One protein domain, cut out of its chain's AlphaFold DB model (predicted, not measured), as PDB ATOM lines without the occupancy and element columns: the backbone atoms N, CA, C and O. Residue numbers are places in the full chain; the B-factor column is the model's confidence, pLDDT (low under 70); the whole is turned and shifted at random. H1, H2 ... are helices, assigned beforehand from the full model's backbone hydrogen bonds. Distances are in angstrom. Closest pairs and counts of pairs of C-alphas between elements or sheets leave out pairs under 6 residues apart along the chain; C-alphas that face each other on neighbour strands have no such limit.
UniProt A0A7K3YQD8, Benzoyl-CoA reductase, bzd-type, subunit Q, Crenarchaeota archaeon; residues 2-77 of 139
ATOM      1  N   MET A   2     -30.995  29.613  30.228       92.56
ATOM      2  CA  MET A   2     -32.353  29.252  30.627       92.56
ATOM      3  C   MET A   2     -33.091  30.401  31.326       92.56
ATOM      4  O   MET A   2     -34.248  30.645  31.022       92.56
ATOM      5  N   GLU A   3     -32.394  31.171  32.162       93.44
ATOM      6  CA  GLU A   3     -32.912  32.354  32.862       93.44
ATOM      7  C   GLU A   3     -33.460  33.395  31.874       93.44
ATOM      8  O   GLU A   3     -34.543  33.933  32.055       93.44
ATOM      9  N   VAL A   4     -32.772  33.602  30.746       93.75
ATOM     10  CA  VAL A   4     -33.222  34.538  29.703       93.75
ATOM     11  C   VAL A   4     -34.525  34.068  29.050       93.75
ATOM     12  O   VAL A   4     -35.337  34.897  28.643       93.75
ATOM     13  N   PHE A   5     -34.725  32.754  28.920       94.69
ATOM     14  CA  PHE A   5     -35.955  32.175  28.374       94.69
ATOM     15  C   PHE A   5     -37.092  32.155  29.399       94.69
ATOM     16  O   PHE A   5     -38.233  32.416  29.020       94.69
ATOM     17  N   ALA A   6     -36.774  31.917  30.674       96.12
ATOM     18  CA  ALA A   6     -37.693  32.084  31.799       96.12
ATOM     19  C   ALA A   6     -38.266  33.508  31.806       96.12
ATOM     20  O   ALA A   6     -39.482  33.695  31.739       96.12
ATOM     21  N   ASP A   7     -37.384  34.507  31.730       95.44
ATOM     22  CA  ASP A   7     -37.760  35.919  31.676       95.44
ATOM     23  C   ASP A   7     -38.513  36.268  30.387       95.44
ATOM     24  O   ASP A   7     -39.523  36.970  30.423       95.44
ATOM     25  N   LEU A   8     -38.061  35.781  29.226       93.56
ATOM     26  CA  LEU A   8     -38.719  36.054  27.943       93.56
ATOM     27  C   LEU A   8     -40.177  35.583  27.941       93.56
ATOM     28  O   LEU A   8     -41.049  36.274  27.414       93.56
ATOM     29  N   LEU A   9     -40.424  34.390  28.479       95.25
ATOM     30  CA  LEU A   9     -41.731  33.742  28.434       95.25
ATOM     31  C   LEU A   9     -42.555  33.972  29.701       95.25
ATOM     32  O   LEU A   9     -43.729  33.589  29.714       95.25
ATOM     33  N   GLN A  10     -41.982  34.630  30.713       96.50
ATOM     34  CA  GLN A  10     -42.592  34.860  32.025       96.50
ATOM     35  C   GLN A  10     -43.051  33.536  32.654       96.50
ATOM     36  O   GLN A  10     -44.217  33.366  33.005       96.50
ATOM     37  N   ILE A  11     -42.134  32.568  32.696       96.62
ATOM     38  CA  ILE A  11     -42.335  31.227  33.254       96.62
ATOM     39  C   ILE A  11     -41.236  30.990  34.299       96.62
ATOM     40  O   ILE A  11     -40.075  31.247  33.978       96.62
ATOM     41  N   PRO A  12     -41.560  30.496  35.510       97.25
ATOM     42  CA  PRO A  12     -40.551  30.104  36.492       97.25
ATOM     43  C   PRO A  12     -39.553  29.106  35.901       97.25
ATOM     44  O   PRO A  12     -39.931  28.186  35.172       97.25
ATOM     45  N   ILE A  13     -38.263  29.279  36.189       95.56
ATOM     46  CA  ILE A  13     -37.205  28.454  35.586       95.56
ATOM     47  C   ILE A  13     -37.367  26.966  35.928       95.56
ATOM     48  O   ILE A  13     -37.020  26.104  35.118       95.56
ATOM     49  N   GLU A  14     -37.930  26.679  37.099       94.50
ATOM     50  CA  GLU A  14     -38.215  25.341  37.603       94.50
ATOM     51  C   GLU A  14     -39.256  24.618  36.738       94.50
ATOM     52  O   GLU A  14     -39.132  23.418  36.506       94.50
ATOM     53  N   ASP A  15     -40.220  25.359  36.188       97.12
ATOM     54  CA  ASP A  15     -41.342  24.803  35.427       97.12
ATOM     55  C   ASP A  15     -41.004  24.584  33.945       97.12
ATOM     56  O   ASP A  15     -41.724  23.882  33.228       97.12
ATOM     57  N   ILE A  16     -39.906  25.172  33.450       97.19
ATOM     58  CA  ILE A  16     -39.544  25.109  32.027       97.19
ATOM     59  C   ILE A  16     -39.400  23.667  31.550       97.19
ATOM     60  O   ILE A  16     -39.848  23.345  30.448       97.19
ATOM     61  N   GLY A  17     -38.765  22.810  32.354       97.06
ATOM     62  CA  GLY A  17     -38.557  21.410  31.996       97.06
ATOM     63  C   GLY A  17     -39.884  20.718  31.698       97.06
ATOM     64  O   GLY A  17     -40.063  20.200  30.595       97.06
ATOM     65  N   ASP A  18     -40.828  20.801  32.632       97.94
ATOM     66  CA  ASP A  18     -42.144  20.172  32.517       97.94
ATOM     67  C   ASP A  18     -42.985  20.782  31.394       97.94
ATOM     68  O   ASP A  18     -43.579  20.058  30.596       97.94
ATOM     69  N   ILE A  19     -43.019  22.111  31.278       98.00
ATOM     70  CA  ILE A  19     -43.791  22.803  30.235       98.00
ATOM     71  C   ILE A  19     -43.235  22.482  28.841       98.00
ATOM     72  O   ILE A  19     -44.008  22.276  27.909       98.00
ATOM     73  N   SER A  20     -41.912  22.357  28.690       98.12
ATOM     74  CA  SER A  20     -41.282  21.993  27.410       98.12
ATOM     75  C   SER A  20     -41.653  20.594  26.906       98.12
ATOM     76  O   SER A  20     -41.408  20.275  25.743       98.12
ATOM     77  N   LEU A  21     -42.190  19.733  27.775       97.94
ATOM     78  CA  LEU A  21     -42.636  18.385  27.428       97.94
ATOM     79  C   LEU A  21     -44.131  18.333  27.084       97.94
ATOM     80  O   LEU A  21     -44.596  17.322  26.566       97.94
ATOM     81  N   LYS A  22     -44.883  19.421  27.298       97.75
ATOM     82  CA  LYS A  22     -46.313  19.534  26.962       97.75
ATOM     83  C   LYS A  22     -46.531  19.879  25.485       97.75
ATOM     84  O   LYS A  22     -47.295  20.781  25.152       97.75
ATOM     85  N   VAL A  23     -45.839  19.177  24.592       97.31
ATOM     86  CA  VAL A  23     -45.982  19.320  23.138       97.31
ATOM     87  C   VAL A  23     -46.402  17.991  22.522       97.31
ATOM     88  O   VAL A  23     -45.880  16.943  22.884       97.31
ATOM     89  N   GLU A  24     -47.335  18.024  21.570       94.75
ATOM     90  CA  GLU A  24     -47.778  16.810  20.862       94.75
ATOM     91  C   GLU A  24     -46.687  16.247  19.948       94.75
ATOM     92  O   GLU A  24     -46.544  15.037  19.781       94.75
ATOM     93  N   LYS A  25     -45.910  17.149  19.342       95.31
ATOM     94  CA  LYS A  25     -44.811  16.822  18.446       95.31
ATOM     95  C   LYS A  25     -43.587  17.631  18.827       95.31
ATOM     96  O   LYS A  25     -43.653  18.844  19.012       95.31
ATOM     97  N   GLU A  26     -42.466  16.934  18.871       95.31
ATOM     98  CA  GLU A  26     -41.160  17.513  19.113       95.31
ATOM     99  C   GLU A  26     -40.768  18.463  17.956       95.31
ATOM    100  O   GLU A  26     -40.693  18.016  16.805       95.31
ATOM    101  N   PRO A  27     -40.569  19.770  18.220       96.38
ATOM    102  CA  PRO A  27     -40.273  20.754  17.182       96.38
ATOM    103  C   PRO A  27     -38.807  20.703  16.744       96.38
ATOM    104  O   PRO A  27     -37.962  20.109  17.413       96.38
ATOM    105  N   ASP A  28     -38.476  21.385  15.649       95.94
ATOM    106  CA  ASP A  28     -37.078  21.622  15.288       95.94
ATOM    107  C   ASP A  28     -36.392  22.549  16.307       95.94
ATOM    108  O   ASP A  28     -37.034  23.445  16.867       95.94
ATOM    109  N   PRO A  29     -35.092  22.336  16.592       96.06
ATOM    110  CA  PRO A  29     -34.372  23.153  17.554       96.06
ATOM    111  C   PRO A  29     -34.130  24.564  17.008       96.06
ATOM    112  O   PRO A  29     -33.748  24.731  15.852       96.06
ATOM    113  N   VAL A  30     -34.262  25.572  17.872       94.75
ATOM    114  CA  VAL A  30     -33.762  26.927  17.574       94.75
ATOM    115  C   VAL A  30     -32.231  26.968  17.620       94.75
ATOM    116  O   VAL A  30     -31.572  26.064  18.143       94.75
ATOM    117  N   SER A  31     -31.636  28.055  17.137       90.06
ATOM    118  CA  SER A  31     -30.209  28.325  17.292       90.06
ATOM    119  C   SER A  31     -29.783  28.281  18.763       90.06
ATOM    120  O   SER A  31     -30.401  28.889  19.634       90.06
ATOM    121  N   CYS A  32     -28.683  27.578  19.046       83.56
ATOM    122  CA  CYS A  32     -28.107  27.439  20.387       83.56
ATOM    123  C   CYS A  32     -26.684  28.001  20.517       83.56
ATOM    124  O   CYS A  32     -26.057  27.848  21.566       83.56
ATOM    125  N   THR A  33     -26.166  28.652  19.472       84.75
ATOM    126  CA  THR A  33     -24.790  29.177  19.444       84.75
ATOM    127  C   THR A  33     -24.599  30.321  20.438       84.75
ATOM    128  O   THR A  33     -23.588  30.388  21.131       84.75
ATOM    129  N   CYS A  34     -25.583  31.215  20.532       88.44
ATOM    130  CA  CYS A  34     -25.600  32.328  21.472       88.44
ATOM    131  C   CYS A  34     -27.031  32.565  21.952       88.44
ATOM    132  O   CYS A  34     -27.977  32.508  21.163       88.44
ATOM    133  N   VAL A  35     -27.186  32.884  23.239       90.69
ATOM    134  CA  VAL A  35     -28.495  33.145  23.853       90.69
ATOM    135  C   VAL A  35     -29.238  34.309  23.184       90.69
ATOM    136  O   VAL A  35     -30.460  34.271  23.088       90.69
ATOM    137  N   ALA A  36     -28.523  35.310  22.657       91.25
ATOM    138  CA  ALA A  36     -29.135  36.438  21.955       91.25
ATOM    139  C   ALA A  36     -29.803  36.010  20.635       91.25
ATOM    140  O   ALA A  36     -30.923  36.431  20.347       91.25
ATOM    141  N   PHE A  37     -29.154  35.136  19.857       92.00
ATOM    142  CA  PHE A  37     -29.744  34.594  18.629       92.00
ATOM    143  C   PHE A  37     -30.909  33.657  18.933       92.00
ATOM    144  O   PHE A  37     -31.972  33.812  18.336       92.00
ATOM    145  N   ALA A  38     -30.742  32.771  19.920       94.25
ATOM    146  CA  ALA A  38     -31.809  31.893  20.394       94.25
ATOM    147  C   ALA A  38     -33.062  32.697  20.783       94.25
ATOM    148  O   ALA A  38     -34.173  32.368  20.378       94.25
ATOM    149  N   LYS A  39     -32.875  33.799  21.524       93.50
ATOM    150  CA  LYS A  39     -33.953  34.703  21.941       93.50
ATOM    151  C   LYS A  39     -34.648  35.354  20.744       93.50
ATOM    152  O   LYS A  39     -35.874  35.370  20.691       93.50
ATOM    153  N   THR A  40     -33.885  35.883  19.788       94.38
ATOM    154  CA  THR A  40     -34.439  36.516  18.580       94.38
ATOM    155  C   THR A  40     -35.289  35.535  17.775       94.38
ATOM    156  O   THR A  40     -36.395  35.876  17.354       94.38
ATOM    157  N   GLU A  41     -34.807  34.307  17.599       95.31
ATOM    158  CA  GLU A  41     -35.531  33.261  16.881       95.31
ATOM    159  C   GLU A  41     -36.793  32.820  17.632       95.31
ATOM    160  O   GLU A  41     -37.874  32.778  17.043       95.31
ATOM    161  N   ALA A  42     -36.695  32.612  18.948       95.38
ATOM    162  CA  ALA A  42     -37.829  32.296  19.814       95.38
ATOM    163  C   ALA A  42     -38.921  33.377  19.766       95.38
ATOM    164  O   ALA A  42     -40.102  33.065  19.622       95.38
ATOM    165  N   MET A  43     -38.544  34.660  19.793       94.94
ATOM    166  CA  MET A  43     -39.486  35.765  19.580       94.94
ATOM    167  C   MET A  43     -40.135  35.712  18.192       94.94
ATOM    168  O   MET A  43     -41.303  36.065  18.040       94.94
ATOM    169  N   GLY A  44     -39.392  35.288  17.170       96.44
ATOM    170  CA  GLY A  44     -39.927  35.036  15.836       96.44
ATOM    171  C   GLY A  44     -40.990  33.935  15.828       96.44
ATOM    172  O   GLY A  44     -42.036  34.118  15.211       96.44
ATOM    173  N   LEU A  45     -40.762  32.829  16.542       96.31
ATOM    174  CA  LEU A  45     -41.731  31.733  16.678       96.31
ATOM    175  C   LEU A  45     -43.007  32.184  17.400       96.31
ATOM    176  O   LEU A  45     -44.103  31.931  16.905       96.31
ATOM    177  N   LEU A  46     -42.877  32.941  18.495       96.12
ATOM    178  CA  LEU A  46     -44.032  33.527  19.191       96.12
ATOM    179  C   LEU A  46     -44.865  34.416  18.256       96.12
ATOM    180  O   LEU A  46     -46.086  34.303  18.215       96.12
ATOM    181  N   ARG A  47     -44.215  35.264  17.444       96.75
ATOM    182  CA  ARG A  47     -44.908  36.104  16.447       96.75
ATOM    183  C   ARG A  47     -45.600  35.294  15.350       96.75
ATOM    184  O   ARG A  47     -46.581  35.765  14.789       96.75
ATOM    185  N   LYS A  48     -45.105  34.091  15.050       96.56
ATOM    186  CA  LYS A  48     -45.735  33.131  14.129       96.56
ATOM    187  C   LYS A  48     -46.880  32.340  14.780       96.56
ATOM    188  O   LYS A  48     -47.419  31.443  14.144       96.56
ATOM    189  N   GLY A  49     -47.238  32.651  16.027       96.81
ATOM    190  CA  GLY A  49     -48.342  32.016  16.746       96.81
ATOM    191  C   GLY A  49     -47.968  30.721  17.466       96.81
ATOM    192  O   GLY A  49     -48.864  29.982  17.864       96.81
ATOM    193  N   TRP A  50     -46.676  30.421  17.634       97.75
ATOM    194  CA  TRP A  50     -46.264  29.261  18.423       97.75
ATOM    195  C   TRP A  50     -46.597  29.470  19.901       97.75
ATOM    196  O   TRP A  50     -46.407  30.557  20.450       97.75
ATOM    197  N   SER A  51     -47.060  28.402  20.545       97.44
ATOM    198  CA  SER A  51     -47.294  28.361  21.991       97.44
ATOM    199  C   SER A  51     -45.983  28.444  22.785       97.44
ATOM    200  O   SER A  51     -44.893  28.188  22.259       97.44
ATOM    201  N   LYS A  52     -46.073  28.786  24.077       96.88
ATOM    202  CA  LYS A  52     -44.890  28.856  24.951       96.88
ATOM    203  C   LYS A  52     -44.245  27.477  25.109       96.88
ATOM    204  O   LYS A  52     -43.022  27.378  25.096       96.88
ATOM    205  N   GLU A  53     -45.060  26.432  25.185       98.06
ATOM    206  CA  GLU A  53     -44.683  25.021  25.235       98.06
ATOM    207  C   GLU A  53     -43.820  24.651  24.027       98.06
ATOM    208  O   GLU A  53     -42.718  24.131  24.189       98.06
ATOM    209  N   GLN A  54     -44.270  24.999  22.815       98.00
ATOM    210  CA  GLN A  54     -43.526  24.736  21.581       98.00
ATOM    211  C   GLN A  54     -42.192  25.489  21.531       98.00
ATOM    212  O   GLN A  54     -41.180  24.927  21.115       98.00
ATOM    213  N   VAL A  55     -42.163  26.748  21.975       97.31
ATOM    214  CA  VAL A  55     -40.923  27.539  22.020       97.31
ATOM    215  C   VAL A  55     -39.937  26.972  23.044       97.31
ATOM    216  O   VAL A  55     -38.744  26.856  22.753       97.31
ATOM    217  N   LEU A  56     -40.417  26.571  24.223       97.31
ATOM    218  CA  LEU A  56     -39.593  25.924  25.243       97.31
ATOM    219  C   LEU A  56     -39.086  24.557  24.788       97.31
ATOM    220  O   LEU A  56     -37.918  24.242  25.012       97.31
ATOM    221  N   ALA A  57     -39.919  23.763  24.119       98.06
ATOM    222  CA  ALA A  57     -39.519  22.494  23.521       98.06
ATOM    223  C   ALA A  57     -38.398  22.697  22.491       98.06
ATOM    224  O   ALA A  57     -37.369  22.029  22.560       98.06
ATOM    225  N   ALA A  58     -38.532  23.686  21.602       97.44
ATOM    226  CA  ALA A  58     -37.504  24.000  20.609       97.44
ATOM    227  C   ALA A  58     -36.176  24.429  21.259       97.44
ATOM    228  O   ALA A  58     -35.100  24.006  20.827       97.44
ATOM    229  N   TYR A  59     -36.226  25.232  22.327       97.00
ATOM    230  CA  TYR A  59     -35.024  25.675  23.038       97.00
ATOM    231  C   TYR A  59     -34.352  24.560  23.851       97.00
ATOM    232  O   TYR A  59     -33.140  24.359  23.753       97.00
ATOM    233  N   THR A  60     -35.124  23.801  24.630       97.12
ATOM    234  CA  THR A  60     -34.604  22.675  25.427       97.12
ATOM    235  C   THR A  60     -34.043  21.570  24.532       97.12
ATOM    236  O   THR A  60     -32.968  21.043  24.823       97.12
ATOM    237  N   ARG A  61     -34.672  21.296  23.380       97.38
ATOM    238  CA  ARG A  61     -34.120  20.419  22.338       97.38
ATOM    239  C   ARG A  61     -32.800  20.934  21.789       97.38
ATOM    240  O   ARG A  61     -31.853  20.159  21.682       97.38
ATOM    241  N   ALA A  62     -32.699  22.225  21.480       96.69
ATOM    242  CA  ALA A  62     -31.452  22.813  20.998       96.69
ATOM    243  C   ALA A  62     -30.302  22.635  22.007       96.69
ATOM    244  O   ALA A  62     -29.177  22.301  21.627       96.69
ATOM    245  N   MET A  63     -30.589  22.798  23.304       95.81
ATOM    246  CA  MET A  63     -29.630  22.527  24.381       95.81
ATOM    247  C   MET A  63     -29.242  21.050  24.446       95.81
ATOM    248  O   MET A  63     -28.049  20.748  24.480       95.81
ATOM    249  N   ALA A  64     -30.216  20.140  24.404       96.62
ATOM    250  CA  ALA A  64     -29.970  18.703  24.445       96.62
ATOM    251  C   ALA A  64     -29.116  18.228  23.256       96.62
ATOM    252  O   ALA A  64     -28.128  17.527  23.460       96.62
ATOM    253  N   VAL A  65     -29.416  18.682  22.032       96.50
ATOM    254  CA  VAL A  65     -28.623  18.378  20.826       96.50
ATOM    255  C   VAL A  65     -27.186  18.875  20.974       96.50
ATOM    256  O   VAL A  65     -26.239  18.147  20.675       96.50
ATOM    257  N   ARG A  66     -26.992  20.100  21.478       95.31
ATOM    258  CA  ARG A  66     -25.649  20.642  21.724       95.31
ATOM    259  C   ARG A  66     -24.879  19.804  22.744       95.31
ATOM    260  O   ARG A  66     -23.708  19.518  22.513       95.31
ATOM    261  N   MET A  67     -25.514  19.425  23.853       95.00
ATOM    262  CA  MET A  67     -24.892  18.600  24.893       95.00
ATOM    263  C   MET A  67     -24.537  17.207  24.362       95.00
ATOM    264  O   MET A  67     -23.396  16.781  24.511       95.00
ATOM    265  N   ALA A  68     -25.458  16.547  23.658       95.56
ATOM    266  CA  ALA A  68     -25.225  15.241  23.048       95.56
ATOM    267  C   ALA A  68     -24.063  15.263  22.042       95.56
ATOM    268  O   ALA A  68     -23.205  14.386  22.064       95.56
ATOM    269  N   ASN A  69     -23.967  16.308  21.213       95.50
ATOM    270  CA  ASN A  69     -22.846  16.477  20.285       95.50
ATOM    271  C   ASN A  69     -21.496  16.621  21.001       95.50
ATOM    272  O   ASN A  69     -20.483  16.158  20.484       95.50
ATOM    273  N   LEU A  70     -21.458  17.276  22.164       95.12
ATOM    274  CA  LEU A  70     -20.238  17.383  22.966       95.12
ATOM    275  C   LEU A  70     -19.872  16.042  23.604       95.12
ATOM    276  O   LEU A  70     -18.707  15.663  23.559       95.12
ATOM    277  N   ILE A  71     -20.860  15.312  24.124       95.00
ATOM    278  CA  ILE A  71     -20.672  13.976  24.705       95.00
ATOM    279  C   ILE A  71     -20.129  13.003  23.648       95.00
ATOM    280  O   ILE A  71     -19.097  12.376  23.857       95.00
ATOM    281  N   ASN A  72     -20.726  12.967  22.455       94.31
ATOM    282  CA  ASN A  72     -20.267  12.106  21.358       94.31
ATOM    283  C   ASN A  72     -18.826  12.395  20.905       94.31
ATOM    284  O   ASN A  72     -18.161  11.505  20.386       94.31
ATOM    285  N   ARG A  73     -18.327  13.626  21.089       95.50
ATOM    286  CA  ARG A  73     -16.935  13.979  20.759       95.50
ATOM    287  C   ARG A  73     -15.926  13.443  21.767       95.50
ATOM    288  O   ARG A  73     -14.796  13.173  21.375       95.50
ATOM    289  N   VAL A  74     -16.306  13.352  23.041       94.25
ATOM    290  CA  VAL A  74     -15.429  12.846  24.111       94.25
ATOM    291  C   VAL A  74     -15.569  11.337  24.321       94.25
ATOM    292  O   VAL A  74     -14.660  10.727  24.868       94.25
ATOM    293  N   GLY A  75     -16.662  10.746  23.834       92.88
ATOM    294  CA  GLY A  75     -17.022   9.349  24.050       92.88
ATOM    295  C   GLY A  75     -18.126   9.224  25.100       92.88
ATOM    296  O   GLY A  75     -18.144   9.953  26.092       92.88
ATOM    297  N   LEU A  76     -19.072   8.318  24.850       92.94
ATOM    298  CA  LEU A  76     -20.139   7.997  25.792       92.94
ATOM    299  C   LEU A  76     -19.756   6.743  26.574       92.94
ATOM    300  O   LEU A  76     -19.657   5.663  25.995       92.94
ATOM    301  N   GLU A  77     -19.578   6.903  27.879       88.81
ATOM    302  CA  GLU A  77     -19.376   5.792  28.807       88.81
ATOM    303  C   GLU A  77     -20.718   5.298  29.376       88.81
ATOM    304  O   GLU A  77     -21.689   6.069  29.432       88.81
TER     305      GLU A  77
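This is residues 2 to 77 of the 139 residues of the protein "Benzoyl-CoA reductase, bzd-type, subunit Q" of Crenarchaeota archaeon (UniProt A0A7K3YQD8). One long helix, H4, runs with its first part through the middle of a small head made by H1, H2, H3 and the long link of residues 20 to 34, which passes round H4 from H2 to H3. The far end of H4 sticks out of this head as an arm, where residues 69 to 75 stand free. The printed part has 76 residues with four named helices, in the order H1, H2, H3, H4, and no named strand; the class is all helix, with 48 of the printed residues in the helices. The whole is compact, with a radius of gyration of the C-alphas of 12.6 A, but elongated in outline, spanning 39 by 23 by 22 A.

H1, residues 2 to 9, touches H3, residues 35 to 47, and H3 touches H1 with residues 35 to 39 alone. Their closest C-alphas, those of Phe 5 and Lys 39, are 7.2 A apart, and the two helices run the same way at a shallow tilt of 25 degrees. H2, residues 16 to 19, is close to H1 but not clearly touching, the closest C-alphas being those of Ala 6 and Ile 16 at 7.2 A. H2 touches H4, residues 52 to 74, with residues 53 to 60 of H4 alone; the closest C-alphas are those of Ile 19 and Glu 53, 5.5 A apart. H2 and H3 are apart. H3 and H4 form a helical hairpin: they touch, with Ala 42 and Val 55 the closest C-alphas at 6.1 A, and run opposite ways at a shallow tilt of 34 degrees, only just short of steep. H4 touches H3 with residues 52 to 59 alone. H1 and H4 are close but not clearly touching, opposite ways at a shallow tilt of 18 degrees, with the C-alphas of Leu 9 and Lys 52 closest at 6.8 A. In H1, H3 and H4 every O i to N i+4 pair is within hydrogen-bond range, while H2 is too short for such a pair.

H1 begins at C-alpha 2, at (-32.353, 29.252, 30.627), and measures 10.6 A from first to last C-alpha. H2 has four residues. H3 measures 18.2 A and begins at C-alpha 35, at (-28.495, 33.145, 23.853). H4 measures 33.5 A, from C-alpha 52 at (-44.890, 28.856, 24.951) to C-alpha 74 at (-15.429, 12.846, 24.111).

The two C-alphas farthest apart, those of Arg 47 and Glu 77, are 41.5 A apart. The printed part has no cut. The link from H1 to H2 is short, that from H2 to H3 is long with 15 residues, and that from H3 to H4 is tight. The mean pLDDT of the printed part is 95.2, and no printed residue is under 70.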